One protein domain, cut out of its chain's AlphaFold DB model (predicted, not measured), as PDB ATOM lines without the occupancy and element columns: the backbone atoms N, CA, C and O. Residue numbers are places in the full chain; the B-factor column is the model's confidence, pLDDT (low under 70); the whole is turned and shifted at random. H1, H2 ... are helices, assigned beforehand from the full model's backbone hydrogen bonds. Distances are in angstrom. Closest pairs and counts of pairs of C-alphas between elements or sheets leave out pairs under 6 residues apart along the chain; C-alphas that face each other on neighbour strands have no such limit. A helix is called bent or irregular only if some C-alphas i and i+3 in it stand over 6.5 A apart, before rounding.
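Overview. This is residues 16 to 63 of the 127 residues of the protein "Sulfatase" of uncultured Flavobacteriales bacterium (UniProt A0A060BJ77). One long helix, H2, makes the length of the domain, and the short helix H1 packs on its first part, residues 33 to 44, at a steep angle. Residues 45 to 52 and 55 to 60 stick out beyond H1. The printed part has 48 residues with two named helices, H1 then H2, and no named strand; the class is all helix. It is only just loose, close to extended, with a radius of gyration of the C-alphas of 14.1 A and spans of 42 by 18 by 14 A.

Along the chain. H1, residues 20 to 28, begins at C-alpha 20 (246.337, 223.184, 179.175). It is irregular, but only just: C-alphas 22 and 25 are 6.8 A apart. After a tight link of four residues, H2, residues 33 to 58, measures 37.3 A and ends at C-alpha 58 (247.626, 200.517, 159.379).

Arrangement. H1 and H2 touch, closest at the C-alphas of Trp 22 and Gly 40, 4.4 A apart. They run opposite ways at a steep tilt of 53 degrees. Every O i to N i+4 pair is within hydrogen-bond range in H2, and 3 of 5 in H1.

Size, cuts and confidence. The farthest C-alphas, of Gly 30 and Glu 63, are 42.3 A apart. The printed part has no cut, and no printed residue is under 70 in pLDDT.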
ATOM      1  N   LEU A  16     243.875 231.615 170.411       89.94
ATOM      2  CA  LEU A  16     244.863 230.600 170.813       89.94
ATOM      3  C   LEU A  16     244.292 229.659 171.889       89.94
ATOM      4  O   LEU A  16     244.769 229.610 173.023       89.94
ATOM      5  N   GLU A  17     243.218 228.959 171.545       92.81
ATOM      6  CA  GLU A  17     242.518 228.033 172.425       92.81
ATOM      7  C   GLU A  17     243.131 226.640 172.313       92.81
ATOM      8  O   GLU A  17     243.113 226.005 171.259       92.81
ATOM      9  N   ILE A  18     243.687 226.159 173.421       95.38
ATOM     10  CA  ILE A  18     244.286 224.834 173.504       95.38
ATOM     11  C   ILE A  18     244.100 224.272 174.910       95.38
ATOM     12  O   ILE A  18     244.018 225.020 175.884       95.38
ATOM     13  N   VAL A  19     244.019 222.944 175.017       96.69
ATOM     14  CA  VAL A  19     243.966 222.261 176.314       96.69
ATOM     15  C   VAL A  19     245.285 222.471 177.056       96.69
ATOM     16  O   VAL A  19     246.355 222.353 176.465       96.69
ATOM     17  N   GLU A  20     245.201 222.730 178.361       96.94
ATOM     18  CA  GLU A  20     246.337 223.184 179.175       96.94
ATOM     19  C   GLU A  20     247.555 222.253 179.124       96.94
ATOM     20  O   GLU A  20     248.674 222.740 179.000       96.94
ATOM     21  N   HIS A  21     247.357 220.931 179.068       97.31
ATOM     22  CA  HIS A  21     248.466 219.970 179.002       97.31
ATOM     23  C   HIS A  21     249.395 220.166 177.791       97.31
ATOM     24  O   HIS A  21     250.551 219.755 177.840       97.31
ATOM     25  N   TRP A  22     248.909 220.784 176.709       97.75
ATOM     26  CA  TRP A  22     249.735 221.131 175.555       97.75
ATOM     27  C   TRP A  22     250.571 222.390 175.782       97.75
ATOM     28  O   TRP A  22     251.663 222.501 175.236       97.75
ATOM     29  N   ALA A  23     250.066 223.343 176.567       97.19
ATOM     30  CA  ALA A  23     250.738 224.609 176.850       97.19
ATOM     31  C   ALA A  23     251.668 224.521 178.073       97.19
ATOM     32  O   ALA A  23     252.704 225.187 178.114       97.19
ATOM     33  N   ASP A  24     251.333 223.683 179.058       97.88
ATOM     34  CA  ASP A  24     252.054 223.541 180.326       97.88
ATOM     35  C   ASP A  24     253.558 223.256 180.182       97.88
ATOM     36  O   ASP A  24     254.334 223.891 180.904       97.88
ATOM     37  N   PRO A  25     254.025 222.394 179.253       97.88
ATOM     38  CA  PRO A  25     255.457 222.167 179.063       97.88
ATOM     39  C   PRO A  25     256.217 223.447 178.702       97.88
ATOM     40  O   PRO A  25     257.342 223.653 179.149       97.88
ATOM     41  N   PHE A  26     255.593 224.331 177.923       96.69
ATOM     42  CA  PHE A  26     256.173 225.604 177.498       96.69
ATOM     43  C   PHE A  26     256.117 226.656 178.613       96.69
ATOM     44  O   PHE A  26     257.060 227.432 178.774       96.69
ATOM     45  N   ARG A  27     255.078 226.628 179.460       96.38
ATOM     46  CA  ARG A  27     255.012 227.472 180.668       96.38
ATOM     47  C   ARG A  27     256.097 227.119 181.670       96.38
ATOM     48  O   ARG A  27     256.711 228.008 182.249       96.38
ATOM     49  N   GLN A  28     256.369 225.827 181.848       96.75
ATOM     50  CA  GLN A  28     257.447 225.346 182.718       96.75
ATOM     51  C   GLN A  28     258.834 225.792 182.230       96.75
ATOM     52  O   GLN A  28     259.751 225.922 183.036       96.75
ATOM     53  N   GLN A  29     258.977 226.086 180.933       96.44
ATOM     54  CA  GLN A  29     260.186 226.679 180.350       96.44
ATOM     55  C   GLN A  29     260.264 228.205 180.537       96.44
ATOM     56  O   GLN A  29     261.254 228.817 180.140       96.44
ATOM     57  N   GLY A  30     259.246 228.831 181.136       94.94
ATOM     58  CA  GLY A  30     259.198 230.275 181.372       94.94
ATOM     59  C   GLY A  30     258.901 231.105 180.121       94.94
ATOM     60  O   GLY A  30     259.214 232.294 180.097       94.94
ATOM     61  N   LEU A  31     258.325 230.498 179.077       90.56
ATOM     62  CA  LEU A  31     257.926 231.218 177.868       90.56
ATOM     63  C   LEU A  31     256.710 232.125 178.133       90.56
ATOM     64  O   LEU A  31     255.873 231.798 178.979       90.56
ATOM     65  N   PRO A  32     256.555 233.244 177.399       90.06
ATOM     66  CA  PRO A  32     255.342 234.049 177.493       90.06
ATOM     67  C   PRO A  32     254.096 233.241 177.100       90.06
ATOM     68  O   PRO A  32     254.149 232.350 176.250       90.06
ATOM     69  N   GLU A  33     252.951 233.566 177.702       90.56
ATOM     70  CA  GLU A  33     251.714 232.776 177.582       90.56
ATOM     71  C   GLU A  33     251.241 232.603 176.130       90.56
ATOM     72  O   GLU A  33     250.753 231.538 175.747       90.56
ATOM     73  N   VAL A  34     251.428 233.630 175.297       87.88
ATOM     74  CA  VAL A  34     251.108 233.576 173.864       87.88
ATOM     75  C   VAL A  34     251.914 232.492 173.140       87.88
ATOM     76  O   VAL A  34     251.345 231.733 172.356       87.88
ATOM     77  N   TRP A  35     253.208 232.356 173.448       88.81
ATOM     78  CA  TRP A  35     254.072 231.320 172.876       88.81
ATOM     79  C   TRP A  35     253.728 229.947 173.421       88.81
ATOM     80  O   TRP A  35     253.695 228.991 172.654       88.81
ATOM     81  N   CYS A  36     253.400 229.851 174.711       93.50
ATOM     82  CA  CYS A  36     252.987 228.587 175.314       93.50
ATOM     83  C   CYS A  36     251.766 228.002 174.606       93.50
ATOM     84  O   CYS A  36     251.760 226.831 174.229       93.50
ATOM     85  N   ARG A  37     250.748 228.835 174.365       93.25
ATOM     86  CA  ARG A  37     249.539 228.413 173.656       93.25
ATOM     87  C   ARG A  37     249.801 228.132 172.181       93.25
ATOM     88  O   ARG A  37     249.375 227.090 171.693       93.25
ATOM     89  N   LEU A  38     250.540 229.002 171.487       91.81
ATOM     90  CA  LEU A  38     250.894 228.798 170.079       91.81
ATOM     91  C   LEU A  38     251.656 227.482 169.868       91.81
ATOM     92  O   LEU A  38     251.306 226.699 168.987       91.81
ATOM     93  N   TYR A  39     252.679 227.224 170.683       93.75
ATOM     94  CA  TYR A  39     253.475 226.001 170.600       93.75
ATOM     95  C   TYR A  39     252.672 224.773 171.027       93.75
ATOM     96  O   TYR A  39     252.800 223.725 170.399       93.75
ATOM     97  N   GLY A  40     251.767 224.914 171.999       96.62
ATOM     98  CA  GLY A  40     250.803 223.869 172.337       96.62
ATOM     99  C   GLY A  40     249.895 223.495 171.161       96.62
ATOM    100  O   GLY A  40     249.705 222.314 170.880       96.62
ATOM    101  N   MET A  41     249.379 224.479 170.419       96.12
ATOM    102  CA  MET A  41     248.578 224.217 169.216       96.12
ATOM    103  C   MET A  41     249.407 223.574 168.096       96.12
ATOM    104  O   MET A  41     248.905 222.680 167.418       96.12
ATOM    105  N   LEU A  42     250.665 223.994 167.903       95.00
ATOM    106  CA  LEU A  42     251.572 223.370 166.931       95.00
ATOM    107  C   LEU A  42     251.843 221.905 167.285       95.00
ATOM    108  O   LEU A  42     251.755 221.044 166.415       95.00
ATOM    109  N   GLN A  43     252.114 221.620 168.558       97.06
ATOM    110  CA  GLN A  43     252.336 220.259 169.035       97.06
ATOM    111  C   GLN A  43     251.080 219.393 168.858       97.06
ATOM    112  O   GLN A  43     251.164 218.247 168.418       97.06
ATOM    113  N   ASN A  44     249.899 219.942 169.149       97.31
ATOM    114  CA  ASN A  44     248.643 219.237 168.928       97.31
ATOM    115  C   ASN A  44     248.384 218.955 167.439       97.31
ATOM    116  O   ASN A  44     247.917 217.870 167.090       97.31
ATOM    117  N   LEU A  45     248.681 219.913 166.557       96.88
ATOM    118  CA  LEU A  45     248.585 219.725 165.110       96.88
ATOM    119  C   LEU A  45     249.513 218.597 164.642       96.88
ATOM    120  O   LEU A  45     249.062 217.713 163.913       96.88
ATOM    121  N   ASP A  46     250.765 218.599 165.098       96.81
ATOM    122  CA  ASP A  46     251.753 217.565 164.779       96.81
ATOM    123  C   ASP A  46     251.275 216.165 165.199       96.81
ATOM    124  O   ASP A  46     251.269 215.244 164.379       96.81
ATOM    125  N   GLU A  47     250.735 216.008 166.415       97.56
ATOM    126  CA  GLU A  47     250.191 214.715 166.858       97.56
ATOM    127  C   GLU A  47     249.021 214.245 165.972       97.56
ATOM    128  O   GLU A  47     248.911 213.063 165.637       97.56
ATOM    129  N   ASN A  48     248.141 215.159 165.553       96.62
ATOM    130  CA  ASN A  48     247.027 214.810 164.670       96.62
ATOM    131  C   ASN A  48     247.494 214.430 163.257       96.62
ATOM    132  O   ASN A  48     246.925 213.513 162.663       96.62
ATOM    133  N   ILE A  49     248.547 215.061 162.736       96.06
ATOM    134  CA  ILE A  49     249.197 214.625 161.492       96.06
ATOM    135  C   ILE A  49     249.797 213.226 161.682       96.06
ATOM    136  O   ILE A  49     249.615 212.363 160.823       96.06
ATOM    137  N   GLY A  50     250.425 212.962 162.830       96.56
ATOM    138  CA  GLY A  50     250.909 211.635 163.212       96.56
ATOM    139  C   GLY A  50     249.813 210.565 163.177       96.56
ATOM    140  O   GLY A  50     250.032 209.488 162.627       96.56
ATOM    141  N   LYS A  51     248.603 210.873 163.663       97.81
ATOM    142  CA  LYS A  51     247.442 209.959 163.602       97.81
ATOM    143  C   LYS A  51     247.013 209.646 162.170       97.81
ATOM    144  O   LYS A  51     246.676 208.503 161.871       97.81
ATOM    145  N   VAL A  52     247.031 210.638 161.279       95.94
ATOM    146  CA  VAL A  52     246.731 210.421 159.853       95.94
ATOM    147  C   VAL A  52     247.787 209.514 159.226       95.94
ATOM    148  O   VAL A  52     247.432 208.548 158.553       95.94
ATOM    149  N   SER A  53     249.068 209.776 159.489       94.69
ATOM    150  CA  SER A  53     250.175 208.947 159.003       94.69
ATOM    151  C   SER A  53     250.071 207.502 159.502       94.69
ATOM    152  O   SER A  53     250.138 206.578 158.695       94.69
ATOM    153  N   ALA A  54     249.811 207.300 160.798       96.88
ATOM    154  CA  ALA A  54     249.618 205.975 161.387       96.88
ATOM    155  C   ALA A  54     248.427 205.233 160.758       96.88
ATOM    156  O   ALA A  54     248.538 204.065 160.402       96.88
ATOM    157  N   CYS A  55     247.310 205.927 160.526       96.56
ATOM    158  CA  CYS A  55     246.148 205.351 159.848       96.56
ATOM    159  C   CYS A  55     246.480 204.899 158.412       96.56
ATOM    160  O   CYS A  55     246.076 203.815 157.990       96.56
ATOM    161  N   LEU A  56     247.260 205.683 157.657       94.44
ATOM    162  CA  LEU A  56     247.723 205.276 156.324       94.44
ATOM    163  C   LEU A  56     248.599 204.017 156.376       94.44
ATOM    164  O   LEU A  56     248.482 203.166 155.489       94.44
ATOM    165  N   GLU A  57     249.441 203.877 157.400       94.31
ATOM    166  CA  GLU A  57     250.279 202.690 157.611       94.31
ATOM    167  C   GLU A  57     249.444 201.459 157.977       94.31
ATOM    168  O   GLU A  57     249.581 200.414 157.335       94.31
ATOM    169  N   GLU A  58     248.532 201.588 158.943       97.19
ATOM    170  CA  GLU A  58     247.626 200.517 159.379       97.19
ATOM    171  C   GLU A  58     246.768 199.989 158.221       97.19
ATOM    172  O   GLU A  58     246.604 198.778 158.052       97.19
ATOM    173  N   LEU A  59     246.279 200.894 157.368       95.31
ATOM    174  CA  LEU A  59     245.498 200.559 156.176       95.31
ATOM    175  C   LEU A  59     246.358 200.101 154.986       95.31
ATOM    176  O   LEU A  59     245.808 199.744 153.942       95.31
ATOM    177  N   ARG A  60     247.694 200.091 155.121       93.69
ATOM    178  CA  ARG A  60     248.663 199.750 154.062       93.69
ATOM    179  C   ARG A  60     248.514 200.620 152.810       93.69
ATOM    180  O   ARG A  60     248.691 200.158 151.684       93.69
ATOM    181  N   LEU A  61     248.180 201.891 153.006       92.94
ATOM    182  CA  LEU A  61     247.990 202.882 151.946       92.94
ATOM    183  C   LEU A  61     249.223 203.761 151.730       92.94
ATOM    184  O   LEU A  61     249.310 204.424 150.694       92.94
ATOM    185  N   THR A  62     250.185 203.755 152.657       91.12
ATOM    186  CA  THR A  62     251.378 204.617 152.619       91.12
ATOM    187  C   THR A  62     252.155 204.502 151.309       91.12
ATOM    188  O   THR A  62     252.591 205.517 150.780       91.12
ATOM    189  N   GLU A  63     252.277 203.305 150.723       90.00
ATOM    190  CA  GLU A  63     253.050 203.093 149.487       90.00
ATOM    191  C   GLU A  63     252.390 203.645 148.210       90.00
ATOM    192  O   GLU A  63     253.047 203.777 147.176       90.00
TER     193      GLU A  63